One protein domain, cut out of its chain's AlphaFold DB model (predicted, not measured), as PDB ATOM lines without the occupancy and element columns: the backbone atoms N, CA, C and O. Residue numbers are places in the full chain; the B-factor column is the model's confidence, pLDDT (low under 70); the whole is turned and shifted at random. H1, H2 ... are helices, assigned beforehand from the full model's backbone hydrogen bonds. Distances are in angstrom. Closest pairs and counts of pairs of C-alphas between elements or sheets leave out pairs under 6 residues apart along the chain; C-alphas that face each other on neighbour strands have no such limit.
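AT A GLANCE: This is residues 44 to 117 of the 371 residues of the protein "Hypothetical protein" of Grammatophora oceanica (UniProt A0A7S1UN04). The longest helix, H1, meets a second long helix, H2, steeply: the early part of H2 packs on the middle of H1, and the short H3 closes a loose triangle with them. Residues 44 to 51 stick out. The printed part has 74 residues with three named helices, H1, H2, H3 in chain order, and no named strand: all helix, compact, radius of gyration of the C-alphas 12.7 A, spans 34 by 26 by 23 A.

IN THESE COORDINATES: H1, residues 45 to 66, begins at C-alpha (41.623, 18.992, 104.320) and is 31.5 A long. H2, residues 80 to 98, is 27.5 A; H3, residues 107 to 115, is 12.4 A and ends at C-alpha (25.908, 2.608, 100.888).

HOW THE PARTS SIT: H1, with residues 55 to 59 alone, touches residues 82 to 85 of H2; the closest C-alphas, of Met 55 and Leu 82, are 6.5 A apart. They run opposite ways at a steep tilt of 67 degrees, only just short of about perpendicular. H2 and H3 are close but not clearly touching, the closest C-alphas, of Phe 93 and Val 110, 7.5 A apart. H1 and H3 are near each other, with 5 pairs of C-alphas within 10 A. In H1, H2 and H3 every O i to N i+4 pair is within hydrogen-bond range.

THE WHOLE: The printed part has no cut; H1 to H2 is a long link. Residues 72 to 75 and 98 have pLDDT under 70.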
ATOM      1  N   PRO A  44      44.637  20.637 107.672       80.69
ATOM      2  CA  PRO A  44      44.581  20.560 106.215       80.69
ATOM      3  C   PRO A  44      43.581  19.494 105.749       80.69
ATOM      4  O   PRO A  44      43.606  18.361 106.240       80.69
ATOM      5  N   ALA A  45      42.724  19.843 104.784       73.06
ATOM      6  CA  ALA A  45      41.623  18.992 104.320       73.06
ATOM      7  C   ALA A  45      42.082  17.576 103.919       73.06
ATOM      8  O   ALA A  45      41.409  16.590 104.221       73.06
ATOM      9  N   ASP A  46      43.276  17.462 103.332       76.12
ATOM     10  CA  ASP A  46      43.886  16.187 102.950       76.12
ATOM     11  C   ASP A  46      44.148  15.257 104.138       76.12
ATOM     12  O   ASP A  46      43.893  14.054 104.058       76.12
ATOM     13  N   VAL A  47      44.608  15.804 105.265       80.56
ATOM     14  CA  VAL A  47      44.910  15.029 106.477       80.56
ATOM     15  C   VAL A  47      43.616  14.555 107.138       80.56
ATOM     16  O   VAL A  47      43.512  13.393 107.543       80.56
ATOM     17  N   ALA A  48      42.600  15.419 107.201       78.62
ATOM     18  CA  ALA A  48      41.281  15.061 107.717       78.62
ATOM     19  C   ALA A  48      40.622  13.953 106.872       78.62
ATOM     20  O   ALA A  48      40.090  12.983 107.421       78.62
ATOM     21  N   ARG A  49      40.729  14.056 105.540       82.94
ATOM     22  CA  ARG A  49      40.255  13.047 104.585       82.94
ATOM     23  C   ARG A  49      40.970  11.708 104.763       82.94
ATOM     24  O   ARG A  49      40.308  10.683 104.897       82.94
ATOM     25  N   GLN A  50      42.300  11.704 104.871       85.81
ATOM     26  CA  GLN A  50      43.078  10.482 105.115       85.81
ATOM     27  C   GLN A  50      42.704   9.796 106.435       85.81
ATOM     28  O   GLN A  50      42.576   8.569 106.484       85.81
ATOM     29  N   ARG A  51      42.482  10.567 107.508       89.12
ATOM     30  CA  ARG A  51      42.025  10.023 108.796       89.12
ATOM     31  C   ARG A  51      40.647   9.377 108.681       89.12
ATOM     32  O   ARG A  51      40.458   8.278 109.196       89.12
ATOM     33  N   TRP A  52      39.700  10.030 108.008       92.00
ATOM     34  CA  TRP A  52      38.364   9.470 107.805       92.00
ATOM     35  C   TRP A  52      38.408   8.190 106.957       92.00
ATOM     36  O   TRP A  52      37.858   7.175 107.387       92.00
ATOM     37  N   ASN A  53      39.142   8.194 105.836       91.25
ATOM     38  CA  ASN A  53      39.318   7.015 104.977       91.25
ATOM     39  C   ASN A  53      39.943   5.844 105.748       91.25
ATOM     40  O   ASN A  53      39.490   4.708 105.620       91.25
ATOM     41  N   SER A  54      40.939   6.115 106.596       91.62
ATOM     42  CA  SER A  54      41.586   5.084 107.420       91.62
ATOM     43  C   SER A  54      40.598   4.406 108.374       91.62
ATOM     44  O   SER A  54      40.588   3.181 108.486       91.62
ATOM     45  N   MET A  55      39.726   5.182 109.029       94.50
ATOM     46  CA  MET A  55      38.708   4.633 109.933       94.50
ATOM     47  C   MET A  55      37.600   3.884 109.187       94.50
ATOM     48  O   MET A  55      37.135   2.846 109.660       94.50
ATOM     49  N   LEU A  56      37.191   4.378 108.013       92.81
ATOM     50  CA  LEU A  56      36.252   3.672 107.143       92.81
ATOM     51  C   LEU A  56      36.832   2.324 106.696       92.81
ATOM     52  O   LEU A  56      36.138   1.310 106.741       92.81
ATOM     53  N   PHE A  57      38.108   2.290 106.315       91.56
ATOM     54  CA  PHE A  57      38.780   1.052 105.938       91.56
ATOM     55  C   PHE A  57      38.856   0.068 107.112       91.56
ATOM     56  O   PHE A  57      38.547  -1.110 106.946       91.56
ATOM     57  N   GLU A  58      39.189   0.547 108.315       92.38
ATOM     58  CA  GLU A  58      39.200  -0.286 109.522       92.38
ATOM     59  C   GLU A  58      37.808  -0.878 109.815       92.38
ATOM     60  O   GLU A  58      37.694  -2.056 110.155       92.38
ATOM     61  N   LEU A  59      36.734  -0.104 109.607       92.12
ATOM     62  CA  LEU A  59      35.352  -0.579 109.728       92.12
ATOM     63  C   LEU A  59      35.018  -1.677 108.709       92.12
ATOM     64  O   LEU A  59      34.396  -2.682 109.062       92.12
ATOM     65  N   LEU A  60      35.405  -1.489 107.446       92.25
ATOM     66  CA  LEU A  60      35.164  -2.470 106.385       92.25
ATOM     67  C   LEU A  60      35.950  -3.758 106.627       92.25
ATOM     68  O   LEU A  60      35.402  -4.849 106.472       92.25
ATOM     69  N   HIS A  61      37.198  -3.637 107.078       89.81
ATOM     70  CA  HIS A  61      38.005  -4.778 107.489       89.81
ATOM     71  C   HIS A  61      37.362  -5.518 108.670       89.81
ATOM     72  O   HIS A  61      37.203  -6.736 108.617       89.81
ATOM     73  N   TYR A  62      36.908  -4.790 109.697       89.50
ATOM     74  CA  TYR A  62      36.192  -5.379 110.830       89.50
ATOM     75  C   TYR A  62      34.958  -6.163 110.366       89.50
ATOM     76  O   TYR A  62      34.772  -7.313 110.762       89.50
ATOM     77  N   ARG A  63      34.150  -5.583 109.468       89.00
ATOM     78  CA  ARG A  63      32.980  -6.259 108.889       89.00
ATOM     79  C   ARG A  63      33.361  -7.528 108.132       89.00
ATOM     80  O   ARG A  63      32.650  -8.520 108.250       89.00
ATOM     81  N   ALA A  64      34.447  -7.507 107.365       86.50
ATOM     82  CA  ALA A  64      34.909  -8.680 106.628       86.50
ATOM     83  C   ALA A  64      35.318  -9.830 107.568       86.50
ATOM     84  O   ALA A  64      35.027 -10.985 107.276       86.50
ATOM     85  N   VAL A  65      35.938  -9.514 108.710       85.88
ATOM     86  CA  VAL A  65      36.390 -10.511 109.696       85.88
ATOM     87  C   VAL A  65      35.244 -11.021 110.581       85.88
ATOM     88  O   VAL A  65      35.184 -12.210 110.884       85.88
ATOM     89  N   HIS A  66      34.339 -10.139 111.011       82.88
ATOM     90  CA  HIS A  66      33.323 -10.450 112.025       82.88
ATOM     91  C   HIS A  66      31.909 -10.663 111.467       82.88
ATOM     92  O   HIS A  66      31.029 -11.123 112.192       82.88
ATOM     93  N   GLY A  67      31.666 -10.320 110.200       80.81
ATOM     94  CA  GLY A  67      30.358 -10.426 109.547       80.81
ATOM     95  C   GLY A  67      29.360  -9.321 109.915       80.81
ATOM     96  O   GLY A  67      28.313  -9.214 109.279       80.81
ATOM     97  N   ASP A  68      29.669  -8.465 110.894       81.06
ATOM     98  CA  ASP A  68      28.856  -7.305 111.265       81.06
ATOM     99  C   ASP A  68      29.707  -6.054 111.563       81.06
ATOM    100  O   ASP A  68      30.932  -6.090 111.583       81.06
ATOM    101  N   MET A  69      29.043  -4.911 111.754       83.31
ATOM    102  CA  MET A  69      29.666  -3.631 112.138       83.31
ATOM    103  C   MET A  69      29.350  -3.259 113.602       83.31
ATOM    104  O   MET A  69      29.325  -2.082 113.979       83.31
ATOM    105  N   LYS A  70      29.003  -4.247 114.437       77.69
ATOM    106  CA  LYS A  70      28.481  -4.051 115.795       77.69
ATOM    107  C   LYS A  70      29.588  -4.283 116.826       77.69
ATOM    108  O   LYS A  70      29.652  -5.323 117.472       77.69
ATOM    109  N   LEU A  71      30.390  -3.251 117.091       76.50
ATOM    110  CA  LEU A  71      31.315  -3.272 118.228       76.50
ATOM    111  C   LEU A  71      30.546  -3.215 119.557       76.50
ATOM    112  O   LEU A  71      29.899  -2.217 119.887       76.50
ATOM    113  N   ARG A  72      30.586  -4.326 120.301       65.88
ATOM    114  CA  ARG A  72      29.753  -4.557 121.496       65.88
ATOM    115  C   ARG A  72      30.330  -3.996 122.790       65.88
ATOM    116  O   ARG A  72      29.575  -3.831 123.745       65.88
ATOM    117  N   SER A  73      31.628  -3.703 122.845       67.69
ATOM    118  CA  SER A  73      32.258  -3.203 124.064       67.69
ATOM    119  C   SER A  73      33.346  -2.186 123.769       67.69
ATOM    120  O   SER A  73      34.171  -2.381 122.883       67.69
ATOM    121  N   LYS A  74      33.382  -1.139 124.597       69.00
ATOM    122  CA  LYS A  74      34.516  -0.218 124.672       69.00
ATOM    123  C   LYS A  74      35.797  -0.957 125.082       69.00
ATOM    124  O   LYS A  74      36.882  -0.548 124.701       69.00
ATOM    125  N   ASP A  75      35.689  -2.033 125.862       67.69
ATOM    126  CA  ASP A  75      36.824  -2.719 126.496       67.69
ATOM    127  C   ASP A  75      37.646  -3.584 125.529       67.69
ATOM    128  O   ASP A  75      38.688  -4.112 125.914       67.69
ATOM    129  N   ASP A  76      37.236  -3.666 124.263       78.00
ATOM    130  CA  ASP A  76      38.075  -4.213 123.205       78.00
ATOM    131  C   ASP A  76      39.247  -3.264 122.921       78.00
ATOM    132  O   ASP A  76      39.111  -2.227 122.269       78.00
ATOM    133  N   VAL A  77      40.419  -3.619 123.447       77.00
ATOM    134  CA  VAL A  77      41.644  -2.826 123.311       77.00
ATOM    135  C   VAL A  77      42.066  -2.703 121.845       77.00
ATOM    136  O   VAL A  77      42.603  -1.662 121.465       77.00
ATOM    137  N   LYS A  78      41.800  -3.722 121.013       82.69
ATOM    138  CA  LYS A  78      42.210  -3.726 119.602       82.69
ATOM    139  C   LYS A  78      41.390  -2.741 118.779       82.69
ATOM    140  O   LYS A  78      41.960  -2.014 117.976       82.69
ATOM    141  N   HIS A  79      40.084  -2.666 119.028       86.38
ATOM    142  CA  HIS A  79      39.159  -1.849 118.234       86.38
ATOM    143  C   HIS A  79      38.635  -0.611 118.967       86.38
ATOM    144  O   HIS A  79      37.625  -0.028 118.574       86.38
ATOM    145  N   ARG A  80      39.313  -0.167 120.032       88.94
ATOM    146  CA  ARG A  80      38.873   0.985 120.831       88.94
ATOM    147  C   ARG A  80      38.743   2.269 120.014       88.94
ATOM    148  O   ARG A  80      37.737   2.962 120.133       88.94
ATOM    149  N   LYS A  81      39.723   2.561 119.153       89.94
ATOM    150  CA  LYS A  81      39.690   3.749 118.282       89.94
ATOM    151  C   LYS A  81      38.521   3.689 117.296       89.94
ATOM    152  O   LYS A  81      37.798   4.671 117.147       89.94
ATOM    153  N   LEU A  82      38.299   2.525 116.687       90.75
ATOM    154  CA  LEU A  82      37.163   2.279 115.804       90.75
ATOM    155  C   LEU A  82      35.821   2.406 116.534       90.75
ATOM    156  O   LEU A  82      34.907   3.049 116.023       90.75
ATOM    157  N   TYR A  83      35.707   1.869 117.749       89.06
ATOM    158  CA  TYR A  83      34.519   2.030 118.586       89.06
ATOM    159  C   TYR A  83      34.212   3.511 118.854       89.06
ATOM    160  O   TYR A  83      33.082   3.952 118.629       89.06
ATOM    161  N   ASP A  84      35.209   4.287 119.287       89.25
ATOM    162  CA  ASP A  84      35.045   5.715 119.573       89.25
ATOM    163  C   ASP A  84      34.645   6.496 118.311       89.25
ATOM    164  O   ASP A  84      33.733   7.328 118.357       89.25
ATOM    165  N   TRP A  85      35.252   6.169 117.166       92.56
ATOM    166  CA  TRP A  85      34.907   6.767 115.878       92.56
ATOM    167  C   TRP A  85      33.476   6.439 115.445       92.56
ATOM    168  O   TRP A  85      32.744   7.342 115.053       92.56
ATOM    169  N   ILE A  86      33.019   5.191 115.582       90.25
ATOM    170  CA  ILE A  86      31.632   4.787 115.295       90.25
ATOM    171  C   ILE A  86      30.645   5.536 116.193       90.25
ATOM    172  O   ILE A  86      29.615   6.022 115.723       90.25
ATOM    173  N   VAL A  87      30.938   5.640 117.493       87.06
ATOM    174  CA  VAL A  87      30.106   6.398 118.439       87.06
ATOM    175  C   VAL A  87      30.055   7.873 118.045       87.06
ATOM    176  O   VAL A  87      28.981   8.482 118.088       87.06
ATOM    177  N   GLN A  88      31.183   8.439 117.611       90.31
ATOM    178  CA  GLN A  88      31.243   9.787 117.062       90.31
ATOM    179  C   GLN A  88      30.393   9.917 115.794       90.31
ATOM    180  O   GLN A  88      29.561  10.816 115.760       90.31
ATOM    181  N   GLN A  89      30.511   9.022 114.807       91.19
ATOM    182  CA  GLN A  89      29.720   9.097 113.571       91.19
ATOM    183  C   GLN A  89      28.218   9.058 113.865       91.19
ATOM    184  O   GLN A  89      27.463   9.866 113.336       91.19
ATOM    185  N   ARG A  90      27.771   8.199 114.789       88.50
ATOM    186  CA  ARG A  90      26.361   8.159 115.219       88.50
ATOM    187  C   ARG A  90      25.901   9.468 115.864       88.50
ATOM    188  O   ARG A  90      24.769   9.896 115.650       88.50
ATOM    189  N   ARG A  91      26.767  10.112 116.653       86.00
ATOM    190  CA  ARG A  91      26.489  11.424 117.258       86.00
ATOM    191  C   ARG A  91      26.459  12.537 116.212       86.00
ATOM    192  O   ARG A  91      25.569  13.375 116.259       86.00
ATOM    193  N   GLU A  92      27.405  12.560 115.280       86.56
ATOM    194  CA  GLU A  92      27.451  13.585 114.235       86.56
ATOM    195  C   GLU A  92      26.308  13.401 113.225       86.56
ATOM    196  O   GLU A  92      25.742  14.390 112.775       86.56
ATOM    197  N   PHE A  93      25.879  12.171 112.931       85.44
ATOM    198  CA  PHE A  93      24.722  11.916 112.062       85.44
ATOM    199  C   PHE A  93      23.418  12.401 112.690       85.44
ATOM    200  O   PHE A  93      22.574  12.990 112.022       85.44
ATOM    201  N   LYS A  94      23.293  12.232 114.009       78.19
ATOM    202  CA  LYS A  94      22.212  12.830 114.791       78.19
ATOM    203  C   LYS A  94      22.201  14.358 114.649       78.19
ATOM    204  O   LYS A  94      21.147  14.919 114.386       78.19
ATOM    205  N   ASN A  95      23.358  15.011 114.773       80.06
ATOM    206  CA  ASN A  95      23.461  16.458 114.565       80.06
ATOM    207  C   ASN A  95      23.140  16.848 113.114       80.06
ATOM    208  O   ASN A  95      22.465  17.843 112.907       80.06
ATOM    209  N   TYR A  96      23.585  16.056 112.132       80.25
ATOM    210  CA  TYR A  96      23.398  16.313 110.698       80.25
ATOM    211  C   TYR A  96      21.923  16.284 110.302       80.25
ATOM    212  O   TYR A  96      21.474  17.115 109.521       80.25
ATOM    213  N   HIS A  97      21.168  15.334 110.856       72.75
ATOM    214  CA  HIS A  97      19.731  15.231 110.627       72.75
ATOM    215  C   HIS A  97      18.956  16.409 111.248       72.75
ATOM    216  O   HIS A  97      17.935  16.817 110.699       72.75
ATOM    217  N   ASP A  98      19.410  16.933 112.392       67.44
ATOM    218  CA  ASP A  98      18.767  18.066 113.068       67.44
ATOM    219  C   ASP A  98      19.103  19.400 112.360       67.44
ATOM    220  O   ASP A  98      18.204  20.176 112.040       67.44
ATOM    221  N   ASP A  99      20.388  19.647 112.092       76.00
ATOM    222  CA  ASP A  99      20.908  20.775 111.310       76.00
ATOM    223  C   ASP A  99      22.253  20.377 110.658       76.00
ATOM    224  O   ASP A  99      23.262  20.223 111.366       76.00
ATOM    225  N   PRO A 100      22.322  20.255 109.318       76.88
ATOM    226  CA  PRO A 100      23.552  19.902 108.607       76.88
ATOM    227  C   PRO A 100      24.751  20.818 108.904       76.88
ATOM    228  O   PRO A 100      25.896  20.383 108.777       76.88
ATOM    229  N   MET A 101      24.523  22.071 109.318       75.38
ATOM    230  CA  MET A 101      25.587  23.031 109.650       75.38
ATOM    231  C   MET A 101      26.169  22.830 111.056       75.38
ATOM    232  O   MET A 101      27.262  23.317 111.364       75.38
ATOM    233  N   ASN A 102      25.474  22.068 111.900       78.88
ATOM    234  CA  ASN A 102      25.882  21.735 113.262       78.88
ATOM    235  C   ASN A 102      26.568  20.355 113.373       78.88
ATOM    236  O   ASN A 102      26.908  19.889 114.466       78.88
ATOM    237  N   SER A 103      26.781  19.682 112.243       85.25
ATOM    238  CA  SER A 103      27.473  18.398 112.166       85.25
ATOM    239  C   SER A 103      28.845  18.521 111.529       85.25
ATOM    240  O   SER A 103      29.040  19.302 110.607       85.25
ATOM    241  N   ASN A 104      29.784  17.689 111.974       84.81
ATOM    242  CA  ASN A 104      31.057  17.523 111.277       84.81
ATOM    243  C   ASN A 104      30.976  16.545 110.094       84.81
ATOM    244  O   ASN A 104      31.966  16.396 109.383       84.81
ATOM    245  N   LEU A 105      29.843  15.861 109.896       87.06
ATOM    246  CA  LEU A 105      29.637  14.993 108.738       87.06
ATOM    247  C   LEU A 105      29.262  15.807 107.501       87.06
ATOM    248  O   LEU A 105      28.387  16.675 107.551       87.06
ATOM    249  N   THR A 106      29.892  15.481 106.375       88.81
ATOM    250  CA  THR A 106      29.469  15.967 105.057       88.81
ATOM    251  C   THR A 106      28.366  15.077 104.478       88.81
ATOM    252  O   THR A 106      28.210  13.922 104.882       88.81
ATOM    253  N   SER A 107      27.608  15.594 103.508       81.81
ATOM    254  CA  SER A 107      26.612  14.805 102.765       81.81
ATOM    255  C   SER A 107      27.241  13.568 102.116       81.81
ATOM    256  O   SER A 107      26.734  12.465 102.297       81.81
ATOM    257  N   ALA A 108      28.401  13.730 101.473       83.75
ATOM    258  CA  ALA A 108      29.150  12.631 100.864       83.75
ATOM    259  C   ALA A 108      29.531  11.540 101.883       83.75
ATOM    260  O   ALA A 108      29.342  10.352 101.632       83.75
ATOM    261  N   GLN A 109      29.999  11.915 103.080       88.19
ATOM    262  CA  GLN A 109      30.339  10.941 104.128       88.19
ATOM    263  C   GLN A 109      29.113  10.169 104.632       88.19
ATOM    264  O   GLN A 109      29.209   8.979 104.940       88.19
ATOM    265  N   VAL A 110      27.955  10.831 104.712       83.44
ATOM    266  CA  VAL A 110      26.683  10.183 105.060       83.44
ATOM    267  C   VAL A 110      26.264   9.190 103.979       83.44
ATOM    268  O   VAL A 110      25.873   8.071 104.305       83.44
ATOM    269  N   GLU A 111      26.372   9.567 102.707       78.75
ATOM    270  CA  GLU A 111      26.052   8.694 101.573       78.75
ATOM    271  C   GLU A 111      26.939   7.448 101.536       78.75
ATOM    272  O   GLU A 111      26.420   6.339 101.391       78.75
ATOM    273  N   VAL A 112      28.247   7.590 101.771       86.81
ATOM    274  CA  VAL A 112      29.169   6.445 101.856       86.81
ATOM    275  C   VAL A 112      28.806   5.515 103.016       86.81
ATOM    276  O   VAL A 112      28.764   4.298 102.852       86.81
ATOM    277  N   LEU A 113      28.496   6.051 104.200       86.69
ATOM    278  CA  LEU A 113      28.087   5.217 105.334       86.69
ATOM    279  C   LEU A 113      26.728   4.531 105.082       86.69
ATOM    280  O   LEU A 113      26.526   3.385 105.487       86.69
ATOM    281  N   ASN A 114      25.818   5.180 104.354       81.19
ATOM    282  CA  ASN A 114      24.556   4.575 103.932       81.19
ATOM    283  C   ASN A 114      24.759   3.452 102.905       81.19
ATOM    284  O   ASN A 114      24.113   2.409 103.029       81.19
ATOM    285  N   SER A 115      25.661   3.617 101.931       79.56
ATOM    286  CA  SER A 115      25.908   2.608 100.888       79.56
ATOM    287  C   SER A 115      26.445   1.295 101.465       79.56
ATOM    288  O   SER A 115      26.091   0.213 100.995       79.56
ATOM    289  N   ILE A 116      27.208   1.367 102.559       83.50
ATOM    290  CA  ILE A 116      27.700   0.187 103.280       83.50
ATOM    291  C   ILE A 116      26.701  -0.357 104.316       83.50
ATOM    292  O   ILE A 116      27.024  -1.322 105.010       83.50
ATOM    293  N   GLN A 117      25.498   0.219 104.413       80.31
ATOM    294  CA  GLN A 117      24.456  -0.107 105.397       80.31
ATOM    295  C   GLN A 117      24.925   0.060 106.851       80.31
ATOM    296  O   GLN A 117      24.673  -0.785 107.716       80.31
TER     297      GLN A 117